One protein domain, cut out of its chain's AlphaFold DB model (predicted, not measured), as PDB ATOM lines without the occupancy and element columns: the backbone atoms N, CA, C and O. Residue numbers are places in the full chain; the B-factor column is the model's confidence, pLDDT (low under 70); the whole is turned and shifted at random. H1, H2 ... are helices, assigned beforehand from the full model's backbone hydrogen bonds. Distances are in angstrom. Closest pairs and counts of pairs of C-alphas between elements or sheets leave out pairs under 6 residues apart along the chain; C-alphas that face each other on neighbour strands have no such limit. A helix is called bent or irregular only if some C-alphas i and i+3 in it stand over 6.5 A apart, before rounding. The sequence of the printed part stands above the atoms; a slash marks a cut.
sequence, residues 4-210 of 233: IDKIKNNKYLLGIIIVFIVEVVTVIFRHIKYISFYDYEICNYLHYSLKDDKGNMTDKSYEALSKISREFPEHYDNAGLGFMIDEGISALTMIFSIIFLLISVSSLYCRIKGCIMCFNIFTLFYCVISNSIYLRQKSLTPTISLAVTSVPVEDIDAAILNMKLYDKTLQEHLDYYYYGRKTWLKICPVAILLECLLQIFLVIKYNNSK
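Overview. This is residues 4 to 210 of the 233 residues of an uncharacterized protein of Piromyces sp. (strain E2) (UniProt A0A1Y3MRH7). What shape do these atoms make? They make a long rod: H2, H6, H7 and H10b, one arm of the bent H10, run side by side as an up-and-down bundle, each against the one before, and the other arm, H10a, reaches into a loose head of short helices H3, H4, H5 and H9 at one end. H1 lies at the opposite end, H8 packs on H10a, and residues 76 to 81 stick out. What is it built of? The printed part has 207 residues with ten named helices, H1 to H10 in chain order, and no named strand: the class is all helix. How compact is it? The whole is loose, with a radius of gyration of the C-alphas of 21.9 A and spans of 72 by 33 by 31 A.

Along the chain. Where do the first elements run? H1 is residues 4 to 8, from C-alpha 4 at (408.025, -44.001, 541.039), and H2, residues 11 to 34, is 34.0 A long. H3 is residues 40 to 49, H4 52 to 56 and H5 59 to 69; H4 is irregular, with C-alphas 52 and 55 7.1 A apart. What follows? H6, residues 79 to 110, is 47.0 A long, and H7, residues 116 to 133, is 24.9 A; H8 is residues 144 to 148 and H9 158 to 161. How does H10 run? By its hydrogen bonds residues 170 to 210 were assigned as one helix, but it is bent, with C-alphas 186 and 189 6.6 A apart. H10a, residues 170 to 186, is 22.7 A long and irregular, with C-alphas 176 and 179 6.50 A apart; H10b, residues 189 to 210, is 32.2 A and ends at C-alpha 210, (398.122, -54.708, 530.005).

Arrangement. How does the bundle close? H2 touches H6, closest C-alphas Val 27 and Met 94 at 6.3 A, at a shallow tilt of 6 degrees, opposite ways. H6 and H7 form a hairpin, closest C-alphas Ser 104 and Asn 120 at 5.4 A. H10b touches H7, closest C-alphas Val 128 and Ile 192 at 7.0 A, and touches H2 with H2 residues 12 to 19 alone, closest C-alphas Tyr 12 and Tyr 206 at 5.4 A. What of the head? H3 touches H5, closest C-alphas Leu 46 and Ser 69 at 5.2 A. Are the helix backbones complete? Every O i to N i+4 pair is within hydrogen-bond range in H1, H2, H3, H5, H8 and H10b. The counts are 27 of 28 in H6, 13 of 14 in H7, 10 of 13 in H10a and 0 of 1 in H4, where 1 of 2 O i to N i+3 pairs is within range; H9 is too short for an i+4 pair.

Size, cuts and confidence. How far does it reach? The two C-alphas farthest apart, Gly 55 and Lys 210, are 72.0 A apart. Is it whole? The printed part has no cut, and no link is long. Where is confidence low? The mean pLDDT of the printed part is 72.0, and 86 residues are under 70, among them residues 107 to 149.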
ATOM      1  N   ILE A   4     406.767 -44.048 541.788       67.75
ATOM      2  CA  ILE A   4     408.025 -44.001 541.039       67.75
ATOM      3  C   ILE A   4     408.431 -45.402 540.562       67.75
ATOM      4  O   ILE A   4     408.835 -45.567 539.411       67.75
ATOM      5  N   ASP A   5     408.251 -46.428 541.397       66.00
ATOM      6  CA  ASP A   5     408.615 -47.806 541.042       66.00
ATOM      7  C   ASP A   5     407.746 -48.350 539.903       66.00
ATOM      8  O   ASP A   5     408.225 -49.071 539.028       66.00
ATOM      9  N   LYS A   6     406.452 -48.003 539.880       64.19
ATOM     10  CA  LYS A   6     405.538 -48.423 538.801       64.19
ATOM     11  C   LYS A   6     405.878 -47.766 537.468       64.19
ATOM     12  O   LYS A   6     405.760 -48.428 536.438       64.19
ATOM     13  N   ILE A   7     406.291 -46.500 537.488       67.12
ATOM     14  CA  ILE A   7     406.714 -45.772 536.286       67.12
ATOM     15  C   ILE A   7     408.002 -46.371 535.732       67.12
ATOM     16  O   ILE A   7     408.051 -46.723 534.557       67.12
ATOM     17  N   LYS A   8     409.018 -46.562 536.584       67.50
ATOM     18  CA  LYS A   8     410.301 -47.153 536.173       67.50
ATOM     19  C   LYS A   8     410.137 -48.545 535.559       67.50
ATOM     20  O   LYS A   8     410.858 -48.891 534.628       67.50
ATOM     21  N   ASN A   9     409.155 -49.311 536.031       71.94
ATOM     22  CA  ASN A   9     408.930 -50.681 535.580       71.94
ATOM     23  C   ASN A   9     407.998 -50.807 534.361       71.94
ATOM     24  O   ASN A   9     407.840 -51.912 533.843       71.94
ATOM     25  N   ASN A  10     407.396 -49.717 533.865       75.31
ATOM     26  CA  ASN A  10     406.573 -49.738 532.652       75.31
ATOM     27  C   ASN A  10     407.088 -48.732 531.615       75.31
ATOM     28  O   ASN A  10     406.818 -47.536 531.692       75.31
ATOM     29  N   LYS A  11     407.787 -49.249 530.596       80.06
ATOM     30  CA  LYS A  11     408.422 -48.450 529.536       80.06
ATOM     31  C   LYS A  11     407.433 -47.565 528.766       80.06
ATOM     32  O   LYS A  11     407.787 -46.451 528.398       80.06
ATOM     33  N   TYR A  12     406.199 -48.026 528.556       75.81
ATOM     34  CA  TYR A  12     405.174 -47.242 527.862       75.81
ATOM     35  C   TYR A  12     404.624 -46.122 528.748       75.81
ATOM     36  O   TYR A  12     404.450 -45.007 528.273       75.81
ATOM     37  N   LEU A  13     404.418 -46.387 530.044       72.94
ATOM     38  CA  LEU A  13     404.001 -45.362 531.007       72.94
ATOM     39  C   LEU A  13     405.081 -44.286 531.189       72.94
ATOM     40  O   LEU A  13     404.765 -43.101 531.212       72.94
ATOM     41  N   LEU A  14     406.350 -44.695 531.268       77.25
ATOM     42  CA  LEU A  14     407.486 -43.777 531.290       77.25
ATOM     43  C   LEU A  14     407.540 -42.929 530.011       77.25
ATOM     44  O   LEU A  14     407.698 -41.717 530.099       77.25
ATOM     45  N   GLY A  15     407.349 -43.548 528.841       76.56
ATOM     46  CA  GLY A  15     407.269 -42.841 527.561       76.56
ATOM     47  C   GLY A  15     406.150 -41.799 527.532       76.56
ATOM     48  O   GLY A  15     406.402 -40.659 527.165       76.56
ATOM     49  N   ILE A  16     404.945 -42.149 527.994       74.50
ATOM     50  CA  ILE A  16     403.807 -41.216 528.093       74.50
ATOM     51  C   ILE A  16     404.154 -40.017 528.986       74.50
ATOM     52  O   ILE A  16     403.858 -38.884 528.626       74.50
ATOM     53  N   ILE A  17     404.820 -40.244 530.122       76.06
ATOM     54  CA  ILE A  17     405.221 -39.166 531.040       76.06
ATOM     55  C   ILE A  17     406.298 -38.265 530.421       76.06
ATOM     56  O   ILE A  17     406.240 -37.051 530.589       76.06
ATOM     57  N   ILE A  18     407.267 -38.833 529.700       80.75
ATOM     58  CA  ILE A  18     408.297 -38.045 529.010       80.75
ATOM     59  C   ILE A  18     407.656 -37.159 527.941       80.75
ATOM     60  O   ILE A  18     407.929 -35.961 527.921       80.75
ATOM     61  N   VAL A  19     406.783 -37.716 527.094       75.00
ATOM     62  CA  VAL A  19     406.101 -36.917 526.063       75.00
ATOM     63  C   VAL A  19     405.197 -35.862 526.707       75.00
ATOM     64  O   VAL A  19     405.187 -34.732 526.247       75.00
ATOM     65  N   PHE A  20     404.536 -36.164 527.828       74.12
ATOM     66  CA  PHE A  20     403.787 -35.165 528.599       74.12
ATOM     67  C   PHE A  20     404.660 -33.985 529.059       74.12
ATOM     68  O   PHE A  20     404.264 -32.831 528.918       74.12
ATOM     69  N   ILE A  21     405.856 -34.246 529.598       78.75
ATOM     70  CA  ILE A  21     406.777 -33.172 530.008       78.75
ATOM     71  C   ILE A  21     407.172 -32.323 528.794       78.75
ATOM     72  O   ILE A  21     407.181 -31.095 528.887       78.75
ATOM     73  N   VAL A  22     407.463 -32.965 527.659       78.88
ATOM     74  CA  VAL A  22     407.785 -32.272 526.403       78.88
ATOM     75  C   VAL A  22     406.609 -31.412 525.938       78.88
ATOM     76  O   VAL A  22     406.829 -30.251 525.599       78.88
ATOM     77  N   GLU A  23     405.372 -31.899 526.010       71.56
ATOM     78  CA  GLU A  23     404.180 -31.123 525.656       71.56
ATOM     79  C   GLU A  23     404.034 -29.885 526.532       71.56
ATOM     80  O   GLU A  23     403.865 -28.786 526.011       71.56
ATOM     81  N   VAL A  24     404.152 -30.031 527.855       73.81
ATOM     82  CA  VAL A  24     404.054 -28.902 528.791       73.81
ATOM     83  C   VAL A  24     405.115 -27.851 528.480       73.81
ATOM     84  O   VAL A  24     404.794 -26.669 528.353       73.81
ATOM     85  N   VAL A  25     406.370 -28.273 528.295       79.69
ATOM     86  CA  VAL A  25     407.466 -27.373 527.911       79.69
ATOM     87  C   VAL A  25     407.150 -26.694 526.583       79.69
ATOM     88  O   VAL A  25     407.320 -25.484 526.461       79.69
ATOM     89  N   THR A  26     406.643 -27.434 525.601       73.06
ATOM     90  CA  THR A  26     406.354 -26.886 524.276       73.06
ATOM     91  C   THR A  26     405.181 -25.907 524.316       73.06
ATOM     92  O   THR A  26     405.242 -24.876 523.653       73.06
ATOM     93  N   VAL A  27     404.142 -26.157 525.116       70.12
ATOM     94  CA  VAL A  27     403.029 -25.214 525.324       70.12
ATOM     95  C   VAL A  27     403.532 -23.925 525.987       70.12
ATOM     96  O   VAL A  27     403.195 -22.841 525.514       70.12
ATOM     97  N   ILE A  28     404.397 -24.019 527.002       73.25
ATOM     98  CA  ILE A  28     405.010 -22.844 527.649       73.25
ATOM     99  C   ILE A  28     405.892 -22.070 526.661       73.25
ATOM    100  O   ILE A  28     405.762 -20.855 526.532       73.25
ATOM    101  N   PHE A  29     406.767 -22.754 525.922       73.12
ATOM    102  CA  PHE A  29     407.622 -22.114 524.918       73.12
ATOM    103  C   PHE A  29     406.809 -21.439 523.814       73.12
ATOM    104  O   PHE A  29     407.151 -20.337 523.392       73.12
ATOM    105  N   ARG A  30     405.723 -22.077 523.362       68.12
ATOM    106  CA  ARG A  30     404.778 -21.489 522.408       68.12
ATOM    107  C   ARG A  30     404.173 -20.222 522.984       68.12
ATOM    108  O   ARG A  30     404.244 -19.199 522.322       68.12
ATOM    109  N   HIS A  31     403.641 -20.275 524.199       68.44
ATOM    110  CA  HIS A  31     403.088 -19.112 524.886       68.44
ATOM    111  C   HIS A  31     404.104 -17.959 524.920       68.44
ATOM    112  O   HIS A  31     403.827 -16.901 524.372       68.44
ATOM    113  N   ILE A  32     405.332 -18.199 525.392       69.19
ATOM    114  CA  ILE A  32     406.414 -17.193 525.428       69.19
ATOM    115  C   ILE A  32     406.736 -16.633 524.030       69.19
ATOM    116  O   ILE A  32     406.981 -15.437 523.873       69.19
ATOM    117  N   LYS A  33     406.748 -17.477 522.994       66.38
ATOM    118  CA  LYS A  33     407.025 -17.047 521.614       66.38
ATOM    119  C   LYS A  33     405.846 -16.333 520.948       66.38
ATOM    120  O   LYS A  33     406.085 -15.469 520.110       66.38
ATOM    121  N   TYR A  34     404.605 -16.642 521.321       58.28
ATOM    122  CA  TYR A  34     403.405 -15.942 520.845       58.28
ATOM    123  C   TYR A  34     403.163 -14.620 521.573       58.28
ATOM    124  O   TYR A  34     402.661 -13.686 520.957       58.28
ATOM    125  N   ILE A  35     403.585 -14.537 522.834       55.59
ATOM    126  CA  ILE A  35     403.502 -13.359 523.713       55.59
ATOM    127  C   ILE A  35     404.822 -12.598 523.747       55.59
ATOM    128  O   ILE A  35     405.031 -11.720 524.573       55.59
ATOM    129  N   SER A  36     405.743 -12.893 522.828       57.34
ATOM    130  CA  SER A  36     406.906 -12.029 522.656       57.34
ATOM    131  C   SER A  36     406.393 -10.640 522.289       57.34
ATOM    132  O   SER A  36     405.972 -10.410 521.155       57.34
ATOM    133  N   PHE A  37     406.371  -9.760 523.291       62.19
ATOM    134  CA  PHE A  37     405.938  -8.383 523.165       62.19
ATOM    135  C   PHE A  37     406.778  -7.780 522.053       62.19
ATOM    136  O   PHE A  37     408.008  -7.893 522.075       62.19
ATOM    137  N   TYR A  38     406.110  -7.242 521.037       68.44
ATOM    138  CA  TYR A  38     406.829  -6.543 519.991       68.44
ATOM    139  C   TYR A  38     407.584  -5.399 520.639       68.44
ATOM    140  O   TYR A  38     407.005  -4.659 521.432       68.44
ATOM    141  N   ASP A  39     408.869  -5.286 520.322       76.44
ATOM    142  CA  ASP A  39     409.651  -4.182 520.848       76.44
ATOM    143  C   ASP A  39     408.999  -2.860 520.433       76.44
ATOM    144  O   ASP A  39     408.567  -2.701 519.283       76.44
ATOM    145  N   TYR A  40     408.910  -1.925 521.378       78.12
ATOM    146  CA  TYR A  40     408.322  -0.614 521.135       78.12
ATOM    147  C   TYR A  40     408.997   0.048 519.934       78.12
ATOM    148  O   TYR A  40     408.329   0.630 519.084       78.12
ATOM    149  N   GLU A  41     410.315  -0.102 519.828       82.88
ATOM    150  CA  GLU A  41     411.139   0.558 518.820       82.88
ATOM    151  C   GLU A  41     410.820   0.102 517.397       82.88
ATOM    152  O   GLU A  41     410.612   0.943 516.521       82.88
ATOM    153  N   ILE A  42     410.702  -1.211 517.156       85.94
ATOM    154  CA  ILE A  42     410.338  -1.715 515.824       85.94
ATOM    155  C   ILE A  42     408.893  -1.358 515.472       85.94
ATOM    156  O   ILE A  42     408.622  -0.976 514.334       85.94
ATOM    157  N   CYS A  43     407.964  -1.424 516.431       83.50
ATOM    158  CA  CYS A  43     406.587  -0.991 516.199       83.50
ATOM    159  C   CYS A  43     406.522   0.497 515.856       83.50
ATOM    160  O   CYS A  43     405.836   0.882 514.910       83.50
ATOM    161  N   ASN A  44     407.253   1.325 516.602       85.44
ATOM    162  CA  ASN A  44     407.278   2.761 516.401       85.44
ATOM    163  C   ASN A  44     407.889   3.118 515.040       85.44
ATOM    164  O   ASN A  44     407.316   3.908 514.290       85.44
ATOM    165  N   TYR A  45     409.002   2.474 514.684       89.88
ATOM    166  CA  TYR A  45     409.628   2.641 513.378       89.88
ATOM    167  C   TYR A  45     408.666   2.287 512.237       89.88
ATOM    168  O   TYR A  45     408.421   3.109 511.355       89.88
ATOM    169  N   LEU A  46     408.071   1.090 512.277       88.94
ATOM    170  CA  LEU A  46     407.211   0.577 511.207       88.94
ATOM    171  C   LEU A  46     405.927   1.396 511.007       88.94
ATOM    172  O   LEU A  46     405.440   1.481 509.878       88.94
ATOM    173  N   HIS A  47     405.374   1.974 512.077       85.38
ATOM    174  CA  HIS A  47     404.099   2.700 512.023       85.38
ATOM    175  C   HIS A  47     404.242   4.212 511.878       85.38
ATOM    176  O   HIS A  47     403.391   4.832 511.239       85.38
ATOM    177  N   TYR A  48     405.303   4.810 512.424       85.19
ATOM    178  CA  TYR A  48     405.436   6.267 512.487       85.19
ATOM    179  C   TYR A  48     406.644   6.797 511.713       85.19
ATOM    180  O   TYR A  48     406.494   7.776 510.988       85.19
ATOM    181  N   SER A  49     407.808   6.146 511.785       88.12
ATOM    182  CA  SER A  49     409.032   6.638 511.121       88.12
ATOM    183  C   SER A  49     409.179   6.179 509.666       88.12
ATOM    184  O   SER A  49     409.801   6.866 508.862       88.12
ATOM    185  N   LEU A  50     408.560   5.055 509.289       89.06
ATOM    186  CA  LEU A  50     408.696   4.461 507.955       89.06
ATOM    187  C   LEU A  50     408.309   5.426 506.822       89.06
ATOM    188  O   LEU A  50     408.903   5.404 505.745       89.06
ATOM    189  N   LYS A  51     407.296   6.271 507.051       87.38
ATOM    190  CA  LYS A  51     406.837   7.255 506.062       87.38
ATOM    191  C   LYS A  51     407.861   8.366 505.841       87.38
ATOM    192  O   LYS A  51     408.030   8.800 504.701       87.38
ATOM    193  N   ASP A  52     408.530   8.797 506.904       86.75
ATOM    194  CA  ASP A  52     409.533   9.857 506.855       86.75
ATOM    195  C   ASP A  52     410.812   9.365 506.160       86.75
ATOM    196  O   ASP A  52     411.410  10.090 505.365       86.75
ATOM    197  N   ASP A  53     411.156   8.087 506.341       84.88
ATOM    198  CA  ASP A  53     412.306   7.449 505.692       84.88
ATOM    199  C   ASP A  53     412.071   7.040 504.235       84.88
ATOM    200  O   ASP A  53     412.996   6.559 503.575       84.88
ATOM    201  N   LYS A  54     410.870   7.257 503.680       86.31
ATOM    202  CA  LYS A  54     410.567   6.874 502.293       86.31
ATOM    203  C   LYS A  54     411.569   7.466 501.290       86.31
ATOM    204  O   LYS A  54     411.907   6.808 500.315       86.31
ATOM    205  N   GLY A  55     412.057   8.687 501.524       87.00
ATOM    206  CA  GLY A  55     413.044   9.336 500.650       87.00
ATOM    207  C   GLY A  55     414.428   8.673 500.641       87.00
ATOM    208  O   GLY A  55     415.208   8.922 499.725       87.00
ATOM    209  N   ASN A  56     414.720   7.824 501.629       88.62
ATOM    210  CA  ASN A  56     416.011   7.162 501.824       88.62
ATOM    211  C   ASN A  56     416.014   5.695 501.360       88.62
ATOM    212  O   ASN A  56     417.011   5.000 501.551       88.62
ATOM    213  N   MET A  57     414.917   5.209 500.774       93.75
ATOM    214  CA  MET A  57     414.766   3.816 500.350       93.75
ATOM    215  C   MET A  57     414.081   3.696 498.990       93.75
ATOM    216  O   MET A  57     413.430   4.622 498.506       93.75
ATOM    217  N   THR A  58     414.211   2.532 498.366       93.94
ATOM    218  CA  THR A  58     413.489   2.202 497.140       93.94
ATOM    219  C   THR A  58     411.991   2.042 497.409       93.94
ATOM    220  O   THR A  58     411.575   1.620 498.491       93.94
ATOM    221  N   ASP A  59     411.152   2.305 496.399       94.25
ATOM    222  CA  ASP A  59     409.704   2.061 496.503       94.25
ATOM    223  C   ASP A  59     409.396   0.595 496.852       94.25
ATOM    224  O   ASP A  59     408.446   0.315 497.582       94.25
ATOM    225  N   LYS A  60     410.237  -0.335 496.380       94.19
ATOM    226  CA  LYS A  60     410.139  -1.764 496.686       94.19
ATOM    227  C   LYS A  60     410.376  -2.040 498.176       94.19
ATOM    228  O   LYS A  60     409.558  -2.717 498.796       94.19
ATOM    229  N   SER A  61     411.431  -1.461 498.753       94.12
ATOM    230  CA  SER A  61     411.740  -1.562 500.185       94.12
ATOM    231  C   SER A  61     410.635  -0.939 501.045       94.12
ATOM    232  O   SER A  61     410.189  -1.536 502.027       94.12
ATOM    233  N   TYR A  62     410.115   0.220 500.635       93.62
ATOM    234  CA  TYR A  62     408.993   0.868 501.314       93.62
ATOM    235  C   TYR A  62     407.721   0.008 501.277       93.62
ATOM    236  O   TYR A  62     407.052  -0.165 502.297       93.62
ATOM    237  N   GLU A  63     407.380  -0.569 500.122       93.25
ATOM    238  CA  GLU A  63     406.219  -1.454 499.991       93.25
ATOM    239  C   GLU A  63     406.382  -2.729 500.833       93.25
ATOM    240  O   GLU A  63     405.428  -3.169 501.480       93.25
ATOM    241  N   ALA A  64     407.586  -3.305 500.858       92.94
ATOM    242  CA  ALA A  64     407.928  -4.459 501.682       92.94
ATOM    243  C   ALA A  64     407.712  -4.167 503.175       92.94
ATOM    244  O   ALA A  64     406.935  -4.862 503.833       92.94
ATOM    245  N   LEU A  65     408.315  -3.096 503.696       92.50
ATOM    246  CA  LEU A  65     408.175  -2.694 505.098       92.50
ATOM    247  C   LEU A  65     406.745  -2.265 505.446       92.50
ATOM    248  O   LEU A  65     406.268  -2.569 506.536       92.50
ATOM    249  N   SER A  66     406.011  -1.648 504.515       88.62
ATOM    250  CA  SER A  66     404.596  -1.302 504.710       88.62
ATOM    251  C   SER A  66     403.686  -2.535 504.756       88.62
ATOM    252  O   SER A  66     402.675  -2.541 505.459       88.62
ATOM    253  N   LYS A  67     404.018  -3.611 504.032       88.69
ATOM    254  CA  LYS A  67     403.325  -4.902 504.183       88.69
ATOM    255  C   LYS A  67     403.627  -5.523 505.542       88.69
ATOM    256  O   LYS A  67     402.702  -6.008 506.185       88.69
ATOM    257  N   ILE A  68     404.886  -5.465 505.978       88.19
ATOM    258  CA  ILE A  68     405.314  -5.958 507.292       88.19
ATOM    259  C   ILE A  68     404.619  -5.178 508.416       88.19
ATOM    260  O   ILE A  68     404.095  -5.804 509.333       88.19
ATOM    261  N   SER A  69     404.530  -3.845 508.339       85.81
ATOM    262  CA  SER A  69     403.944  -3.008 509.400       85.81
ATOM    263  C   SER A  69     402.492  -3.362 509.718       85.81
ATOM    264  O   SER A  69     402.100  -3.358 510.882       85.81
ATOM    265  N   ARG A  70     401.705  -3.785 508.720       79.94
ATOM    266  CA  ARG A  70     400.315  -4.252 508.906       79.94
ATOM    267  C   ARG A  70     400.195  -5.476 509.818       79.94
ATOM    268  O   ARG A  70     399.111  -5.745 510.330       79.94
ATOM    269  N   GLU A  71     401.279  -6.225 509.998       77.94
ATOM    270  CA  GLU A  71     401.345  -7.393 510.880       77.94
ATOM    271  C   GLU A  71     401.837  -7.044 512.299       77.94
ATOM    272  O   GLU A  71     401.799  -7.900 513.184       77.94
ATOM    273  N   PHE A  72     402.272  -5.803 512.542       76.31
ATOM    274  CA  PHE A  72     402.728  -5.322 513.848       76.31
ATOM    275  C   PHE A  72     401.619  -4.524 514.551       76.31
ATOM    276  O   PHE A  72     400.842  -3.822 513.899       76.31
ATOM    277  N   PRO A  73     401.510  -4.589 515.889       69.31
ATOM    278  CA  PRO A  73     400.553  -3.778 516.624       69.31
ATOM    279  C   PRO A  73     400.937  -2.298 516.559       69.31
ATOM    280  O   PRO A  73     402.054  -1.916 516.904       69.31
ATOM    281  N   GLU A  74     399.982  -1.457 516.175       67.19
ATOM    282  CA  GLU A  74     400.080  -0.020 516.409       67.19
ATOM    283  C   GLU A  74     400.125   0.217 517.923       67.19
ATOM    284  O   GLU A  74     399.267  -0.278 518.659       67.19
ATOM    285  N   HIS A  75     401.129   0.939 518.411       58.56
ATOM    286  CA  HIS A  75     401.201   1.322 519.817       58.56
ATOM    287  C   HIS A  75     400.352   2.580 520.049       58.56
ATOM    288  O   HIS A  75     400.862   3.689 520.136       58.56
ATOM    289  N   TYR A  76     399.035   2.387 520.144       53.78
ATOM    290  CA  TYR A  76     398.098   3.349 520.732       53.78
ATOM    291  C   TYR A  76     397.497   2.758 522.014       53.78
ATOM    292  O   TYR A  76     397.294   1.542 522.088       53.78
ATOM    293  N   ASP A  77     397.123   3.608 522.976       48.03
ATOM    294  CA  ASP A  77     396.600   3.216 524.302       48.03
ATOM    295  C   ASP A  77     395.443   2.188 524.267       48.03
ATOM    296  O   ASP A  77     395.286   1.397 525.194       48.03
ATOM    297  N   ASN A  78     394.668   2.119 523.174       48.50
ATOM    298  CA  ASN A  78     393.542   1.183 523.020       48.50
ATOM    299  C   ASN A  78     393.865  -0.105 522.229       48.50
ATOM    300  O   ASN A  78     393.117  -1.079 522.318       48.50
ATOM    301  N   ALA A  79     394.962  -0.148 521.467       49.75
ATOM    302  CA  ALA A  79     395.371  -1.332 520.699       49.75
ATOM    303  C   ALA A  79     396.081  -2.382 521.575       49.75
ATOM    304  O   ALA A  79     396.031  -3.578 521.270       49.75
ATOM    305  N   GLY A  80     396.660  -1.948 522.701       54.66
ATOM    306  CA  GLY A  80     397.223  -2.829 523.724       54.66
ATOM    307  C   GLY A  80     396.178  -3.737 524.377       54.66
ATOM    308  O   GLY A  80     396.482  -4.882 524.688       54.66
ATOM    309  N   LEU A  81     394.921  -3.295 524.504       57.88
ATOM    310  CA  LEU A  81     393.870  -4.094 525.146       57.88
ATOM    311  C   LEU A  81     393.541  -5.371 524.362       57.88
ATOM    312  O   LEU A  81     393.375  -6.429 524.962       57.88
ATOM    313  N   GLY A  82     393.478  -5.288 523.028       58.31
ATOM    314  CA  GLY A  82     393.236  -6.454 522.174       58.31
ATOM    315  C   GLY A  82     394.339  -7.500 522.326       58.31
ATOM    316  O   GLY A  82     394.037  -8.661 522.574       58.31
ATOM    317  N   PHE A  83     395.600  -7.057 522.290       59.53
ATOM    318  CA  PHE A  83     396.771  -7.907 522.514       59.53
ATOM    319  C   PHE A  83     396.789  -8.529 523.923       59.53
ATOM    320  O   PHE A  83     397.059  -9.715 524.062       59.53
ATOM    321  N   MET A  84     396.425  -7.767 524.958       62.69
ATOM    322  CA  MET A  84     396.369  -8.253 526.345       62.69
ATOM    323  C   MET A  84     395.249  -9.281 526.567       62.69
ATOM    324  O   MET A  84     395.428 -10.251 527.301       62.69
ATOM    325  N   ILE A  85     394.085  -9.102 525.929       64.50
ATOM    326  CA  ILE A  85     392.995 -10.094 525.953       64.50
ATOM    327  C   ILE A  85     393.458 -11.382 525.275       64.50
ATOM    328  O   ILE A  85     393.282 -12.478 525.802       64.50
ATOM    329  N   ASP A  86     394.076 -11.235 524.115       57.41
ATOM    330  CA  ASP A  86     394.629 -12.305 523.304       57.41
ATOM    331  C   ASP A  86     395.705 -13.121 524.050       57.41
ATOM    332  O   ASP A  86     395.673 -14.358 524.057       57.41
ATOM    333  N   GLU A  87     396.605 -12.436 524.751       64.25
ATOM    334  CA  GLU A  87     397.592 -13.002 525.672       64.25
ATOM    335  C   GLU A  87     396.923 -13.731 526.845       64.25
ATOM    336  O   GLU A  87     397.260 -14.882 527.142       64.25
ATOM    337  N   GLY A  88     395.918 -13.111 527.469       66.00
ATOM    338  CA  GLY A  88     395.171 -13.699 528.581       66.00
ATOM    339  C   GLY A  88     394.439 -14.984 528.192       66.00
ATOM    340  O   GLY A  88     394.488 -15.980 528.917       66.00
ATOM    341  N   ILE A  89     393.803 -15.013 527.021       65.31
ATOM    342  CA  ILE A  89     393.120 -16.213 526.527       65.31
ATOM    343  C   ILE A  89     394.141 -17.308 526.170       65.31
ATOM    344  O   ILE A  89     393.912 -18.487 526.468       65.31
ATOM    345  N   SER A  90     395.290 -16.941 525.591       64.00
ATOM    346  CA  SER A  90     396.392 -17.881 525.346       64.00
ATOM    347  C   SER A  90     396.908 -18.499 526.655       64.00
ATOM    348  O   SER A  90     397.052 -19.721 526.748       64.00
ATOM    349  N   ALA A  91     397.102 -17.682 527.698       66.12
ATOM    350  CA  ALA A  91     397.519 -18.131 529.029       66.12
ATOM    351  C   ALA A  91     396.520 -19.121 529.641       66.12
ATOM    352  O   ALA A  91     396.901 -20.199 530.101       66.12
ATOM    353  N   LEU A  92     395.227 -18.784 529.606       68.31
ATOM    354  CA  LEU A  92     394.163 -19.650 530.115       68.31
ATOM    355  C   LEU A  92     394.133 -20.990 529.379       68.31
ATOM    356  O   LEU A  92     394.012 -22.043 530.005       68.31
ATOM    357  N   THR A  93     394.303 -20.970 528.060       66.38
ATOM    358  CA  THR A  93     394.327 -22.185 527.238       66.38
ATOM    359  C   THR A  93     395.520 -23.077 527.561       66.38
ATOM    360  O   THR A  93     395.362 -24.298 527.664       66.38
ATOM    361  N   MET A  94     396.698 -22.489 527.783       70.62
ATOM    362  CA  MET A  94     397.871 -23.213 528.277       70.62
ATOM    363  C   MET A  94     397.568 -23.887 529.620       70.62
ATOM    364  O   MET A  94     397.792 -25.089 529.762       70.62
ATOM    365  N   ILE A  95     397.021 -23.140 530.584       74.25
ATOM    366  CA  ILE A  95     396.697 -23.659 531.921       74.25
ATOM    367  C   ILE A  95     395.702 -24.820 531.823       74.25
ATOM    368  O   ILE A  95     395.948 -25.888 532.386       74.25
ATOM    369  N   PHE A  96     394.614 -24.659 531.065       69.38
ATOM    370  CA  PHE A  96     393.640 -25.731 530.864       69.38
ATOM    371  C   PHE A  96     394.260 -26.953 530.185       69.38
ATOM    372  O   PHE A  96     393.999 -28.072 530.620       69.38
ATOM    373  N   SER A  97     395.122 -26.762 529.182       68.31
ATOM    374  CA  SER A  97     395.824 -27.867 528.517       68.31
ATOM    375  C   SER A  97     396.675 -28.667 529.509       68.31
ATOM    376  O   SER A  97     396.559 -29.890 529.569       68.31
ATOM    377  N   ILE A  98     397.459 -27.991 530.359       72.12
ATOM    378  CA  ILE A  98     398.279 -28.641 531.396       72.12
ATOM    379  C   ILE A  98     397.394 -29.411 532.387       72.12
ATOM    380  O   ILE A  98     397.682 -30.566 532.703       72.12
ATOM    381  N   ILE A  99     396.300 -28.802 532.855       74.44
ATOM    382  CA  ILE A  99     395.365 -29.439 533.795       74.44
ATOM    383  C   ILE A  99     394.740 -30.692 533.172       74.44
ATOM    384  O   ILE A  99     394.736 -31.751 533.802       74.44
ATOM    385  N   PHE A 100     394.242 -30.614 531.938       69.56
ATOM    386  CA  PHE A 100     393.631 -31.767 531.280       69.56
ATOM    387  C   PHE A 100     394.640 -32.894 531.047       69.56
ATOM    388  O   PHE A 100     394.316 -34.057 531.299       69.56
ATOM    389  N   LEU A 101     395.870 -32.573 530.642       70.00
ATOM    390  CA  LEU A 101     396.938 -33.562 530.495       70.00
ATOM    391  C   LEU A 101     397.272 -34.255 531.829       70.00
ATOM    392  O   LEU A 101     397.380 -35.483 531.876       70.00
ATOM    393  N   LEU A 102     397.345 -33.507 532.937       73.81
ATOM    394  CA  LEU A 102     397.535 -34.075 534.280       73.81
ATOM    395  C   LEU A 102     396.394 -35.022 534.673       73.81
ATOM    396  O   LEU A 102     396.646 -36.102 535.223       73.81
ATOM    397  N   ILE A 103     395.145 -34.652 534.375       72.62
ATOM    398  CA  ILE A 103     393.972 -35.501 534.627       72.62
ATOM    399  C   ILE A 103     394.038 -36.775 533.774       72.62
ATOM    400  O   ILE A 103     393.768 -37.859 534.292       72.62
ATOM    401  N   SER A 104     394.445 -36.683 532.505       69.56
ATOM    402  CA  SER A 104     394.613 -37.823 531.587       69.56
ATOM    403  C   SER A 104     395.640 -38.839 532.112       69.56
ATOM    404  O   SER A 104     395.329 -40.026 532.283       69.56
ATOM    405  N   VAL A 105     396.838 -38.375 532.493       71.44
ATOM    406  CA  VAL A 105     397.894 -39.229 533.071       71.44
ATOM    407  C   VAL A 105     397.444 -39.842 534.402       71.44
ATOM    408  O   VAL A 105     397.620 -41.044 534.632       71.44
ATOM    409  N   SER A 106     396.791 -39.054 535.261       71.94
ATOM    410  CA  SER A 106     396.253 -39.532 536.544       71.94
ATOM    411  C   SER A 106     395.145 -40.573 536.357       71.94
ATOM    412  O   SER A 106     395.077 -41.559 537.091       71.94
ATOM    413  N   SER A 107     394.306 -40.418 535.335       69.88
ATOM    414  CA  SER A 107     393.221 -41.353 535.014       69.88
ATOM    415  C   SER A 107     393.753 -42.687 534.484       69.88
ATOM    416  O   SER A 107     393.290 -43.754 534.907       69.88
ATOM    417  N   LEU A 108     394.785 -42.649 533.629       67.12
ATOM    418  CA  LEU A 108     395.529 -43.840 533.191       67.12
ATOM    419  C   LEU A 108     396.142 -44.602 534.370       67.12
ATOM    420  O   LEU A 108     396.192 -45.839 534.360       67.12
ATOM    421  N   TYR A 109     396.577 -43.870 535.395       67.00
ATOM    422  CA  TYR A 109     397.129 -44.433 536.620       67.00
ATOM    423  C   TYR A 109     396.050 -45.056 537.528       67.00
ATOM    424  O   TYR A 109     396.194 -46.213 537.940       67.00
ATOM    425  N   CYS A 110     394.950 -44.342 537.797       67.75
ATOM    426  CA  CYS A 110     393.899 -44.736 538.750       67.75
ATOM    427  C   CYS A 110     392.910 -45.800 538.238       67.75
ATOM    428  O   CYS A 110     392.145 -46.343 539.031       67.75
ATOM    429  N   ARG A 111     392.946 -46.177 536.950       61.75
ATOM    430  CA  ARG A 111     392.154 -47.293 536.372       61.75
ATOM    431  C   ARG A 111     390.622 -47.114 536.417       61.75
ATOM    432  O   ARG A 111     389.892 -48.091 536.578       61.75
ATOM    433  N   ILE A 112     390.120 -45.897 536.228       60.00
ATOM    434  CA  ILE A 112     388.677 -45.589 536.158       60.00
ATOM    435  C   ILE A 112     388.045 -46.182 534.873       60.00
ATOM    436  O   ILE A 112     388.177 -45.639 533.788       60.00
ATOM    437  N   LYS A 113     387.348 -47.323 534.958       53.56
ATOM    438  CA  LYS A 113     386.983 -48.180 533.799       53.56
ATOM    439  C   LYS A 113     386.059 -47.587 532.702       53.56
ATOM    440  O   LYS A 113     385.924 -48.231 531.670       53.56
ATOM    441  N   GLY A 114     385.426 -46.422 532.867       47.34
ATOM    442  CA  GLY A 114     384.258 -46.043 532.045       47.34
ATOM    443  C   GLY A 114     384.464 -45.166 530.798       47.34
ATOM    444  O   GLY A 114     383.619 -45.203 529.915       47.34
ATOM    445  N   CYS A 115     385.531 -44.363 530.689       50.81
ATOM    446  CA  CYS A 115     385.657 -43.389 529.581       50.81
ATOM    447  C   CYS A 115     387.109 -42.961 529.269       50.81
ATOM    448  O   CYS A 115     387.332 -41.988 528.557       50.81
ATOM    449  N   ILE A 116     388.118 -43.669 529.805       57.81
ATOM    450  CA  ILE A 116     389.532 -43.233 529.801       57.81
ATOM    451  C   ILE A 116     390.085 -43.004 528.397       57.81
ATOM    452  O   ILE A 116     390.798 -42.036 528.180       57.81
ATOM    453  N   MET A 117     389.791 -43.883 527.441       56.56
ATOM    454  CA  MET A 117     390.402 -43.769 526.119       56.56
ATOM    455  C   MET A 117     389.815 -42.587 525.336       56.56
ATOM    456  O   MET A 117     390.574 -41.801 524.783       56.56
ATOM    457  N   CYS A 118     388.490 -42.411 525.366       57.19
ATOM    458  CA  CYS A 118     387.816 -41.273 524.741       57.19
ATOM    459  C   CYS A 118     388.170 -39.954 525.431       57.19
ATOM    460  O   CYS A 118     388.431 -38.979 524.743       57.19
ATOM    461  N   PHE A 119     388.243 -39.931 526.766       63.81
ATOM    462  CA  PHE A 119     388.675 -38.758 527.522       63.81
ATOM    463  C   PHE A 119     390.128 -38.392 527.206       63.81
ATOM    464  O   PHE A 119     390.399 -37.246 526.888       63.81
ATOM    465  N   ASN A 120     391.048 -39.360 527.182       61.47
ATOM    466  CA  ASN A 120     392.450 -39.092 526.854       61.47
ATOM    467  C   ASN A 120     392.625 -38.630 525.409       61.47
ATOM    468  O   ASN A 120     393.381 -37.699 525.170       61.47
ATOM    469  N   ILE A 121     391.916 -39.251 524.460       62.38
ATOM    470  CA  ILE A 121     391.916 -38.845 523.050       62.38
ATOM    471  C   ILE A 121     391.306 -37.448 522.902       62.38
ATOM    472  O   ILE A 121     391.864 -36.623 522.191       62.38
ATOM    473  N   PHE A 122     390.209 -37.147 523.599       63.31
ATOM    474  CA  PHE A 122     389.567 -35.833 523.577       63.31
ATOM    475  C   PHE A 122     390.440 -34.755 524.220       63.31
ATOM    476  O   PHE A 122     390.559 -33.669 523.670       63.31
ATOM    477  N   THR A 123     391.106 -35.054 525.336       62.19
ATOM    478  CA  THR A 123     392.114 -34.186 525.952       62.19
ATOM    479  C   THR A 123     393.272 -33.922 524.997       62.19
ATOM    480  O   THR A 123     393.676 -32.773 524.851       62.19
ATOM    481  N   LEU A 124     393.764 -34.952 524.307       60.53
ATOM    482  CA  LEU A 124     394.804 -34.841 523.282       60.53
ATOM    483  C   LEU A 124     394.355 -33.951 522.120       60.53
ATOM    484  O   LEU A 124     395.029 -32.980 521.789       60.53
ATOM    485  N   PHE A 125     393.182 -34.219 521.545       62.22
ATOM    486  CA  PHE A 125     392.610 -33.396 520.481       62.22
ATOM    487  C   PHE A 125     392.348 -31.969 520.943       62.22
ATOM    488  O   PHE A 125     392.627 -31.045 520.192       62.22
ATOM    489  N   TYR A 126     391.866 -31.760 522.168       62.00
ATOM    490  CA  TYR A 126     391.688 -30.428 522.731       62.00
ATOM    491  C   TYR A 126     393.031 -29.714 522.862       62.00
ATOM    492  O   TYR A 126     393.130 -28.588 522.409       62.00
ATOM    493  N   CYS A 127     394.081 -30.362 523.371       56.97
ATOM    494  CA  CYS A 127     395.418 -29.766 523.459       56.97
ATOM    495  C   CYS A 127     396.016 -29.452 522.078       56.97
ATOM    496  O   CYS A 127     396.753 -28.480 521.940       56.97
ATOM    497  N   VAL A 128     395.685 -30.215 521.034       55.41
ATOM    498  CA  VAL A 128     396.077 -29.900 519.650       55.41
ATOM    499  C   VAL A 128     395.274 -28.733 519.099       55.41
ATOM    500  O   VAL A 128     395.838 -27.770 518.585       55.41
ATOM    501  N   ILE A 129     393.951 -28.826 519.186       55.12
ATOM    502  CA  ILE A 129     393.005 -27.919 518.543       55.12
ATOM    503  C   ILE A 129     393.011 -26.567 519.250       55.12
ATOM    504  O   ILE A 129     393.135 -25.550 518.579       55.12
ATOM    505  N   SER A 130     392.948 -26.536 520.582       54.47
ATOM    506  CA  SER A 130     392.966 -25.296 521.363       54.47
ATOM    507  C   SER A 130     394.252 -24.517 521.090       54.47
ATOM    508  O   SER A 130     394.187 -23.368 520.667       54.47
ATOM    509  N   ASN A 131     395.415 -25.169 521.159       50.50
ATOM    510  CA  ASN A 131     396.702 -24.523 520.894       50.50
ATOM    511  C   ASN A 131     396.921 -24.166 519.410       50.50
ATOM    512  O   ASN A 131     397.726 -23.285 519.121       50.50
ATOM    513  N   SER A 132     396.207 -24.801 518.472       49.25
ATOM    514  CA  SER A 132     396.238 -24.444 517.042       49.25
ATOM    515  C   SER A 132     395.284 -23.297 516.690       49.25
ATOM    516  O   SER A 132     395.560 -22.529 515.771       49.25
ATOM    517  N   ILE A 133     394.166 -23.155 517.412       48.09
ATOM    518  CA  ILE A 133     393.177 -22.088 517.199       48.09
ATOM    519  C   ILE A 133     393.761 -20.717 517.571       48.09
ATOM    520  O   ILE A 133     393.508 -19.750 516.855       48.09
ATOM    521  N   TYR A 134     394.609 -20.633 518.601       47.72
ATOM    522  CA  TYR A 134     395.235 -19.369 519.023       47.72
ATOM    523  C   TYR A 134     396.414 -18.905 518.157       47.72
ATOM    524  O   TYR A 134     396.915 -17.803 518.344       47.72
ATOM    525  N   LEU A 135     396.808 -19.682 517.142       41.69
ATOM    526  CA  LEU A 135     397.712 -19.208 516.081       41.69
ATOM    527  C   LEU A 135     397.063 -18.143 515.185       41.69
ATOM    528  O   LEU A 135     397.748 -17.493 514.395       41.69
ATOM    529  N   ARG A 136     395.741 -17.967 515.280       39.81
ATOM    530  CA  ARG A 136     394.990 -16.933 514.569       39.81
ATOM    531  C   ARG A 136     394.898 -15.665 515.405       39.81
ATOM    532  O   ARG A 136     393.956 -15.533 516.174       39.81
ATOM    533  N   GLN A 137     395.770 -14.692 515.166       45.41
ATOM    534  CA  GLN A 137     395.515 -13.316 515.604       45.41
ATOM    535  C   GLN A 137     395.834 -12.304 514.511       45.41
ATOM    536  O   GLN A 137     396.967 -11.871 514.344       45.41
ATOM    537  N   LYS A 138     394.810 -11.985 513.716       36.31
ATOM    538  CA  LYS A 138     394.015 -10.743 513.793       36.31
ATOM    539  C   LYS A 138     392.984 -10.817 512.658       36.31
ATOM    540  O   LYS A 138     393.354 -10.985 511.505       36.31
ATOM    541  N   SER A 139     391.708 -10.674 513.007       30.66
ATOM    542  CA  SER A 139     390.504 -10.910 512.191       30.66
ATOM    543  C   SER A 139     389.973 -12.350 512.228       30.66
ATOM    544  O   SER A 139     390.705 -13.339 512.134       30.66
ATOM    545  N   LEU A 140     388.650 -12.470 512.378       32.84
ATOM    546  CA  LEU A 140     387.924 -13.663 511.971       32.84
ATOM    547  C   LEU A 140     388.315 -13.946 510.513       32.84
ATOM    548  O   LEU A 140     387.873 -13.244 509.609       32.84
ATOM    549  N   THR A 141     389.157 -14.965 510.323       35.16
ATOM    550  CA  THR A 141     389.827 -15.373 509.073       35.16
ATOM    551  C   THR A 141     390.874 -14.399 508.510       35.16
ATOM    552  O   THR A 141     390.577 -13.549 507.674       35.16
ATOM    553  N   PRO A 142     392.151 -14.735 508.760       33.44
ATOM    554  CA  PRO A 142     393.030 -15.087 507.658       33.44
ATOM    555  C   PRO A 142     393.494 -16.537 507.817       33.44
ATOM    556  O   PRO A 142     393.834 -17.023 508.897       33.44
ATOM    557  N   THR A 143     393.420 -17.283 506.723       32.81
ATOM    558  CA  THR A 143     393.865 -18.672 506.605       32.81
ATOM    559  C   THR A 143     395.330 -18.782 507.043       32.81
ATOM    560  O   THR A 143     396.108 -17.867 506.778       32.81
ATOM    561  N   ILE A 144     395.735 -19.906 507.649       38.06
ATOM    562  CA  ILE A 144     397.141 -20.215 508.000       38.06
ATOM    563  C   ILE A 144     398.101 -19.873 506.838       38.06
ATOM    564  O   ILE A 144     399.228 -19.459 507.074       38.06
ATOM    565  N   SER A 145     397.636 -19.942 505.583       34.75
ATOM    566  CA  SER A 145     398.410 -19.563 504.397       34.75
ATOM    567  C   SER A 145     398.879 -18.099 504.356       34.75
ATOM    568  O   SER A 145     399.993 -17.868 503.906       34.75
ATOM    569  N   LEU A 146     398.094 -17.124 504.835       42.34
ATOM    570  CA  LEU A 146     398.455 -15.692 504.823       42.34
ATOM    571  C   LEU A 146     399.478 -15.339 505.915       42.34
ATOM    572  O   LEU A 146     400.375 -14.532 505.684       42.34
ATOM    573  N   ALA A 147     399.394 -15.992 507.078       53.12
ATOM    574  CA  ALA A 147     400.341 -15.802 508.183       53.12
ATOM    575  C   ALA A 147     401.731 -16.411 507.895       53.12
ATOM    576  O   ALA A 147     402.734 -16.011 508.481       53.12
ATOM    577  N   VAL A 148     401.797 -17.378 506.976       57.81
ATOM    578  CA  VAL A 148     402.995 -18.172 506.671       57.81
ATOM    579  C   VAL A 148     403.850 -17.561 505.550       57.81
ATOM    580  O   VAL A 148     405.062 -17.797 505.490       57.81
ATOM    581  N   THR A 149     403.256 -16.752 504.675       67.31
ATOM    582  CA  THR A 149     403.973 -16.010 503.629       67.31
ATOM    583  C   THR A 149     404.698 -14.804 504.214       67.31
ATOM    584  O   THR A 149     404.066 -13.860 504.678       67.31
ATOM    585  N   SER A 150     406.028 -14.844 504.212       80.31
ATOM    586  CA  SER A 150     406.901 -13.730 504.590       80.31
ATOM    587  C   SER A 150     407.281 -12.909 503.362       80.31
ATOM    588  O   SER A 150     407.547 -13.484 502.307       80.31
ATOM    589  N   VAL A 151     407.364 -11.590 503.513       88.25
ATOM    590  CA  VAL A 151     408.008 -10.723 502.516       88.25
ATOM    591  C   VAL A 151     409.501 -11.075 502.442       88.25
ATOM    592  O   VAL A 151     410.124 -11.094 503.498       88.25
ATOM    593  N   PRO A 152     410.084 -11.383 501.272       89.88
ATOM    594  CA  PRO A 152     411.511 -11.692 501.143       89.88
ATOM    595  C   PRO A 152     412.399 -10.599 501.756       89.88
ATOM    596  O   PRO A 152     412.118  -9.414 501.591       89.88
ATOM    597  N   VAL A 153     413.463 -10.984 502.468       91.25
ATOM    598  CA  VAL A 153     414.417 -10.016 503.056       91.25
ATOM    599  C   VAL A 153     415.110  -9.226 501.945       91.25
ATOM    600  O   VAL A 153     415.392  -8.044 502.092       91.25
ATOM    601  N   GLU A 154     415.316  -9.875 500.801       91.56
ATOM    602  CA  GLU A 154     415.946  -9.332 499.600       91.56
ATOM    603  C   GLU A 154     415.118  -8.221 498.933       91.56
ATOM    604  O   GLU A 154     415.610  -7.528 498.042       91.56
ATOM    605  N   ASP A 155     413.858  -8.050 499.342       92.81
ATOM    606  CA  ASP A 155     413.006  -6.954 498.884       92.81
ATOM    607  C   ASP A 155     413.231  -5.656 499.679       92.81
ATOM    608  O   ASP A 155     412.693  -4.621 499.287       92.81
ATOM    609  N   ILE A 156     414.022  -5.696 500.759       93.94
ATOM    610  CA  ILE A 156     414.349  -4.556 501.625       93.94
ATOM    611  C   ILE A 156     415.804  -4.143 501.382       93.94
ATOM    612  O   ILE A 156     416.711  -4.977 501.347       93.94
ATOM    613  N   ASP A 157     416.047  -2.841 501.231       94.06
ATOM    614  CA  ASP A 157     417.387  -2.329 500.939       94.06
ATOM    615  C   ASP A 157     418.363  -2.635 502.092       94.06
ATOM    616  O   ASP A 157     418.079  -2.371 503.262       94.06
ATOM    617  N   ALA A 158     419.569  -3.115 501.769       93.69
ATOM    618  CA  ALA A 158     420.576  -3.477 502.775       93.69
ATOM    619  C   ALA A 158     420.982  -2.300 503.686       93.69
ATOM    620  O   ALA A 158     421.317  -2.504 504.852       93.69
ATOM    621  N   ALA A 159     420.949  -1.066 503.175       91.75
ATOM    622  CA  ALA A 159     421.220   0.129 503.973       91.75
ATOM    623  C   ALA A 159     420.150   0.352 505.056       91.75
ATOM    624  O   ALA A 159     420.487   0.710 506.182       91.75
ATOM    625  N   ILE A 160     418.882   0.074 504.736       93.25
ATOM    626  CA  ILE A 160     417.752   0.179 505.666       93.25
ATOM    627  C   ILE A 160     417.792  -0.956 506.689       93.25
ATOM    628  O   ILE A 160     417.635  -0.715 507.881       93.25
ATOM    629  N   LEU A 161     418.099  -2.181 506.259       93.31
ATOM    630  CA  LEU A 161     418.259  -3.329 507.162       93.31
ATOM    631  C   LEU A 161     419.352  -3.116 508.221       93.31
ATOM    632  O   LEU A 161     419.181  -3.525 509.368       93.31
ATOM    633  N   ASN A 162     420.447  -2.445 507.854       94.69
ATOM    634  CA  ASN A 162     421.556  -2.130 508.759       94.69
ATOM    635  C   ASN A 162     421.333  -0.865 509.605       94.69
ATOM    636  O   ASN A 162     422.186  -0.528 510.432       94.69
ATOM    637  N   MET A 163     420.216  -0.155 509.420       92.44
ATOM    638  CA  MET A 163     419.865   0.989 510.256       92.44
ATOM    639  C   MET A 163     419.701   0.534 511.706       92.44
ATOM    640  O   MET A 163     419.046  -0.472 511.980       92.44
ATOM    641  N   LYS A 164     420.298   1.281 512.637       91.31
ATOM    642  CA  LYS A 164     420.153   1.007 514.065       91.31
ATOM    643  C   LYS A 164     418.852   1.588 514.602       91.31
ATOM    644  O   LYS A 164     418.636   2.797 514.531       91.31
ATOM    645  N   LEU A 165     418.041   0.719 515.188       86.94
ATOM    646  CA  LEU A 165     416.984   1.059 516.124       86.94
ATOM    647  C   LEU A 165     417.587   0.837 517.515       86.94
ATOM    648  O   LEU A 165     417.735  -0.293 517.971       86.94
ATOM    649  N   TYR A 166     418.087   1.927 518.104       83.25
ATOM    650  CA  TYR A 166     418.820   1.911 519.372       83.25
ATOM    651  C   TYR A 166     420.039   0.961 519.349       83.25
ATOM    652  O   TYR A 166     421.027   1.234 518.656       83.25
ATOM    653  N   ASP A 167     419.975  -0.150 520.084       86.81
ATOM    654  CA  ASP A 167     421.075  -1.100 520.269       86.81
ATOM    655  C   ASP A 167     421.127  -2.197 519.198       86.81
ATOM    656  O   ASP A 167     422.134  -2.905 519.102       86.81
ATOM    657  N   LYS A 168     420.075  -2.336 518.386       91.31
ATOM    658  CA  LYS A 168     419.936  -3.410 517.395       91.31
ATOM    659  C   LYS A 168     419.697  -2.861 516.000       91.31
ATOM    660  O   LYS A 168     419.245  -1.735 515.813       91.31
ATOM    661  N   THR A 169     420.015  -3.650 514.984       94.44
ATOM    662  CA  THR A 169     419.655  -3.296 513.606       94.44
ATOM    663  C   THR A 169     418.183  -3.596 513.335       94.44
ATOM    664  O   THR A 169     417.580  -4.472 513.961       94.44
ATOM    665  N   LEU A 170     417.589  -2.905 512.359       93.25
ATOM    666  CA  LEU A 170     416.252  -3.241 511.868       93.25
ATOM    667  C   LEU A 170     416.180  -4.718 511.458       93.25
ATOM    668  O   LEU A 170     415.193  -5.388 511.766       93.25
ATOM    669  N   GLN A 171     417.233  -5.241 510.826       95.12
ATOM    670  CA  GLN A 171     417.328  -6.658 510.494       95.12
ATOM    671  C   GLN A 171     417.211  -7.551 511.731       95.12
ATOM    672  O   GLN A 171     416.406  -8.475 511.721       95.12
ATOM    673  N   GLU A 172     417.942  -7.270 512.810       93.62
ATOM    674  CA  GLU A 172     417.871  -8.067 514.041       93.62
ATOM    675  C   GLU A 172     416.462  -8.062 514.652       93.62
ATOM    676  O   GLU A 172     415.976  -9.101 515.114       93.62
ATOM    677  N   HIS A 173     415.766  -6.921 514.620       90.69
ATOM    678  CA  HIS A 173     414.374  -6.869 515.064       90.69
ATOM    679  C   HIS A 173     413.440  -7.656 514.135       90.69
ATOM    680  O   HIS A 173     412.588  -8.401 514.625       90.69
ATOM    681  N   LEU A 174     413.580  -7.535 512.814       91.31
ATOM    682  CA  LEU A 174     412.761  -8.279 511.852       91.31
ATOM    683  C   LEU A 174     413.016  -9.787 511.940       91.31
ATOM    684  O   LEU A 174     412.067 -10.571 511.925       91.31
ATOM    685  N   ASP A 175     414.268 -10.203 512.101       91.00
ATOM    686  CA  ASP A 175     414.647 -11.604 512.263       91.00
ATOM    687  C   ASP A 175     414.010 -12.205 513.516       91.00
ATOM    688  O   ASP A 175     413.494 -13.325 513.477       91.00
ATOM    689  N   TYR A 176     413.957 -11.451 514.614       86.06
ATOM    690  CA  TYR A 176     413.346 -11.924 515.851       86.06
ATOM    691  C   TYR A 176     411.808 -11.886 515.813       86.06
ATOM    692  O   TYR A 176     411.152 -12.901 516.068       86.06
ATOM    693  N   TYR A 177     411.223 -10.729 515.490       82.56
ATOM    694  CA  TYR A 177     409.788 -10.463 515.647       82.56
ATOM    695  C   TYR A 177     408.941 -10.843 514.423       82.56
ATOM    696  O   TYR A 177     407.754 -11.133 514.579       82.56
ATOM    697  N   TYR A 178     409.529 -10.889 513.222       84.88
ATOM    698  CA  TYR A 178     408.822 -11.187 511.973       84.88
ATOM    699  C   TYR A 178     409.235 -12.539 511.373       84.88
ATOM    700  O   TYR A 178     408.458 -13.498 511.401       84.88
ATOM    701  N   TYR A 179     410.462 -12.656 510.864       87.19
ATOM    702  CA  TYR A 179     410.928 -13.837 510.126       87.19
ATOM    703  C   TYR A 179     411.037 -15.077 511.004       87.19
ATOM    704  O   TYR A 179     410.553 -16.156 510.637       87.19
ATOM    705  N   GLY A 180     411.608 -14.927 512.199       81.75
ATOM    706  CA  GLY A 180     411.689 -15.982 513.200       81.75
ATOM    707  C   GLY A 180     410.299 -16.481 513.576       81.75
ATOM    708  O   GLY A 180     410.034 -17.682 513.493       81.75
ATOM    709  N   ARG A 181     409.370 -15.570 513.887       76.19
ATOM    710  CA  ARG A 181     407.976 -15.918 514.210       76.19
ATOM    711  C   ARG A 181     407.292 -16.684 513.074       76.19
ATOM    712  O   ARG A 181     406.679 -17.719 513.332       76.19
ATOM    713  N   LYS A 182     407.430 -16.241 511.819       79.19
ATOM    714  CA  LYS A 182     406.853 -16.945 510.656       79.19
ATOM    715  C   LYS A 182     407.454 -18.330 510.441       79.19
ATOM    716  O   LYS A 182     406.740 -19.265 510.083       79.19
ATOM    717  N   THR A 183     408.747 -18.487 510.699       80.56
ATOM    718  CA  THR A 183     409.425 -19.788 510.629       80.56
ATOM    719  C   THR A 183     408.905 -20.739 511.706       80.56
ATOM    720  O   THR A 183     408.551 -21.879 511.411       80.56
ATOM    721  N   TRP A 184     408.750 -20.253 512.938       73.31
ATOM    722  CA  TRP A 184     408.146 -21.023 514.025       73.31
ATOM    723  C   TRP A 184     406.699 -21.418 513.731       73.31
ATOM    724  O   TRP A 184     406.331 -22.571 513.950       73.31
ATOM    725  N   LEU A 185     405.900 -20.512 513.167       71.94
ATOM    726  CA  LEU A 185     404.523 -20.787 512.746       71.94
ATOM    727  C   LEU A 185     404.423 -21.886 511.676       71.94
ATOM    728  O   LEU A 185     403.428 -22.605 511.646       71.94
ATOM    729  N   LYS A 186     405.444 -22.054 510.825       72.62
ATOM    730  CA  LYS A 186     405.524 -23.159 509.850       72.62
ATOM    731  C   LYS A 186     405.839 -24.497 510.513       72.62
ATOM    732  O   LYS A 186     405.234 -25.511 510.181       72.62
ATOM    733  N   ILE A 187     406.804 -24.502 511.431       73.31
ATOM    734  CA  ILE A 187     407.346 -25.729 512.036       73.31
ATOM    735  C   ILE A 187     406.416 -26.269 513.125       73.31
ATOM    736  O   ILE A 187     406.213 -27.478 513.232       73.31
ATOM    737  N   CYS A 188     405.833 -25.378 513.928       71.44
ATOM    738  CA  CYS A 188     405.070 -25.732 515.121       71.44
ATOM    739  C   CYS A 188     403.887 -26.682 514.831       71.44
ATOM    740  O   CYS A 188     403.804 -27.711 515.503       71.44
ATOM    741  N   PRO A 189     403.036 -26.461 513.807       67.69
ATOM    742  CA  PRO A 189     401.942 -27.382 513.483       67.69
ATOM    743  C   PRO A 189     402.416 -28.792 513.109       67.69
ATOM    744  O   PRO A 189     401.793 -29.777 513.500       67.69
ATOM    745  N   VAL A 190     403.532 -28.900 512.379       73.50
ATOM    746  CA  VAL A 190     404.106 -30.194 511.975       73.50
ATOM    747  C   VAL A 190     404.651 -30.940 513.192       73.50
ATOM    748  O   VAL A 190     404.375 -32.126 513.358       73.50
ATOM    749  N   ALA A 191     405.378 -30.242 514.068       74.69
ATOM    750  CA  ALA A 191     405.902 -30.817 515.303       74.69
ATOM    751  C   ALA A 191     404.773 -31.325 516.217       74.69
ATOM    752  O   ALA A 191     404.844 -32.455 516.697       74.69
ATOM    753  N   ILE A 192     403.704 -30.534 516.377       68.88
ATOM    754  CA  ILE A 192     402.505 -30.914 517.142       68.88
ATOM    755  C   ILE A 192     401.874 -32.185 516.575       68.88
ATOM    756  O   ILE A 192     401.564 -33.112 517.316       68.88
ATOM    757  N   LEU A 193     401.691 -32.250 515.255       71.38
ATOM    758  CA  LEU A 193     401.075 -33.412 514.621       71.38
ATOM    759  C   LEU A 193     401.866 -34.699 514.904       71.38
ATOM    760  O   LEU A 193     401.277 -35.723 515.250       71.38
ATOM    761  N   LEU A 194     403.195 -34.644 514.777       77.69
ATOM    762  CA  LEU A 194     404.075 -35.789 515.032       77.69
ATOM    763  C   LEU A 194     404.038 -36.232 516.501       77.69
ATOM    764  O   LEU A 194     403.963 -37.430 516.781       77.69
ATOM    765  N   GLU A 195     404.049 -35.275 517.426       73.31
ATOM    766  CA  GLU A 195     403.943 -35.514 518.868       73.31
ATOM    767  C   GLU A 195     402.645 -36.256 519.225       73.31
ATOM    768  O   GLU A 195     402.666 -37.261 519.940       73.31
ATOM    769  N   CYS A 196     401.521 -35.852 518.639       70.38
ATOM    770  CA  CYS A 196     400.231 -36.481 518.913       70.38
ATOM    771  C   CYS A 196     400.120 -37.895 518.349       70.38
ATOM    772  O   CYS A 196     399.579 -38.783 519.014       70.38
ATOM    773  N   LEU A 197     400.662 -38.141 517.153       77.19
ATOM    774  CA  LEU A 197     400.733 -39.494 516.595       77.19
ATOM    775  C   LEU A 197     401.545 -40.426 517.505       77.19
ATOM    776  O   LEU A 197     401.127 -41.560 517.764       77.19
ATOM    777  N   LEU A 198     402.668 -39.936 518.042       80.25
ATOM    778  CA  LEU A 198     403.492 -40.679 518.993       80.25
ATOM    779  C   LEU A 198     402.725 -40.985 520.288       80.25
ATOM    780  O   LEU A 198     402.749 -42.127 520.756       80.25
ATOM    781  N   GLN A 199     402.008 -40.010 520.853       72.12
ATOM    782  CA  GLN A 199     401.212 -40.223 522.065       72.12
ATOM    783  C   GLN A 199     400.091 -41.247 521.870       72.12
ATOM    784  O   GLN A 199     399.940 -42.154 522.694       72.12
ATOM    785  N   ILE A 200     399.333 -41.153 520.773       72.44
ATOM    786  CA  ILE A 200     398.265 -42.113 520.452       72.44
ATOM    787  C   ILE A 200     398.839 -43.531 520.394       72.44
ATOM    788  O   ILE A 200     398.295 -44.454 521.011       72.44
ATOM    789  N   PHE A 201     399.974 -43.707 519.715       80.06
ATOM    790  CA  PHE A 201     400.656 -44.995 519.634       80.06
ATOM    791  C   PHE A 201     401.063 -45.530 521.016       80.06
ATOM    792  O   PHE A 201     400.808 -46.698 521.328       80.06
ATOM    793  N   LEU A 202     401.655 -44.686 521.869       77.19
ATOM    794  CA  LEU A 202     402.075 -45.068 523.220       77.19
ATOM    795  C   LEU A 202     400.892 -45.486 524.102       77.19
ATOM    796  O   LEU A 202     400.984 -46.494 524.807       77.19
ATOM    797  N   VAL A 203     399.767 -44.770 524.031       73.00
ATOM    798  CA  VAL A 203     398.541 -45.099 524.779       73.00
ATOM    799  C   VAL A 203     397.963 -46.444 524.330       73.00
ATOM    800  O   VAL A 203     397.631 -47.280 525.175       73.00
ATOM    801  N   ILE A 204     397.893 -46.698 523.017       73.94
ATOM    802  CA  ILE A 204     397.429 -47.986 522.472       73.94
ATOM    803  C   ILE A 204     398.330 -49.128 522.961       73.94
ATOM    804  O   ILE A 204     397.838 -50.140 523.466       73.94
ATOM    805  N   LYS A 205     399.656 -48.967 522.872       79.56
ATOM    806  CA  LYS A 205     400.616 -49.989 523.321       79.56
ATOM    807  C   LYS A 205     400.543 -50.241 524.827       79.56
ATOM    808  O   LYS A 205     400.554 -51.402 525.245       79.56
ATOM    809  N   TYR A 206     400.409 -49.192 525.635       74.25
ATOM    810  CA  TYR A 206     400.234 -49.316 527.082       74.25
ATOM    811  C   TYR A 206     398.981 -50.132 527.429       74.25
ATOM    812  O   TYR A 206     399.061 -51.063 528.232       74.25
ATOM    813  N   ASN A 207     397.849 -49.859 526.774       70.00
ATOM    814  CA  ASN A 207     396.613 -50.607 527.005       70.00
ATOM    815  C   ASN A 207     396.712 -52.072 526.540       70.00
ATOM    816  O   ASN A 207     396.332 -52.966 527.294       70.00
ATOM    817  N   ASN A 208     397.295 -52.341 525.367       70.88
ATOM    818  CA  ASN A 208     397.427 -53.705 524.836       70.88
ATOM    819  C   ASN A 208     398.359 -54.587 525.681       70.88
ATOM    820  O   ASN A 208     397.998 -55.712 526.022       70.88
ATOM    821  N   SER A 209     399.515 -54.060 526.103       68.06
ATOM    822  CA  SER A 209     400.458 -54.797 526.969       68.06
ATOM    823  C   SER A 209     399.842 -55.206 528.312       68.06
ATOM    824  O   SER A 209     400.226 -56.198 528.934       68.06
ATOM    825  N   LYS A 210     398.843 -54.447 528.767       61.03
ATOM    826  CA  LYS A 210     398.122 -54.708 530.005       61.03
ATOM    827  C   LYS A 210     397.057 -55.791 529.832       61.03
ATOM    828  O   LYS A 210     396.930 -56.618 530.731       61.03
TER     829      LYS A 210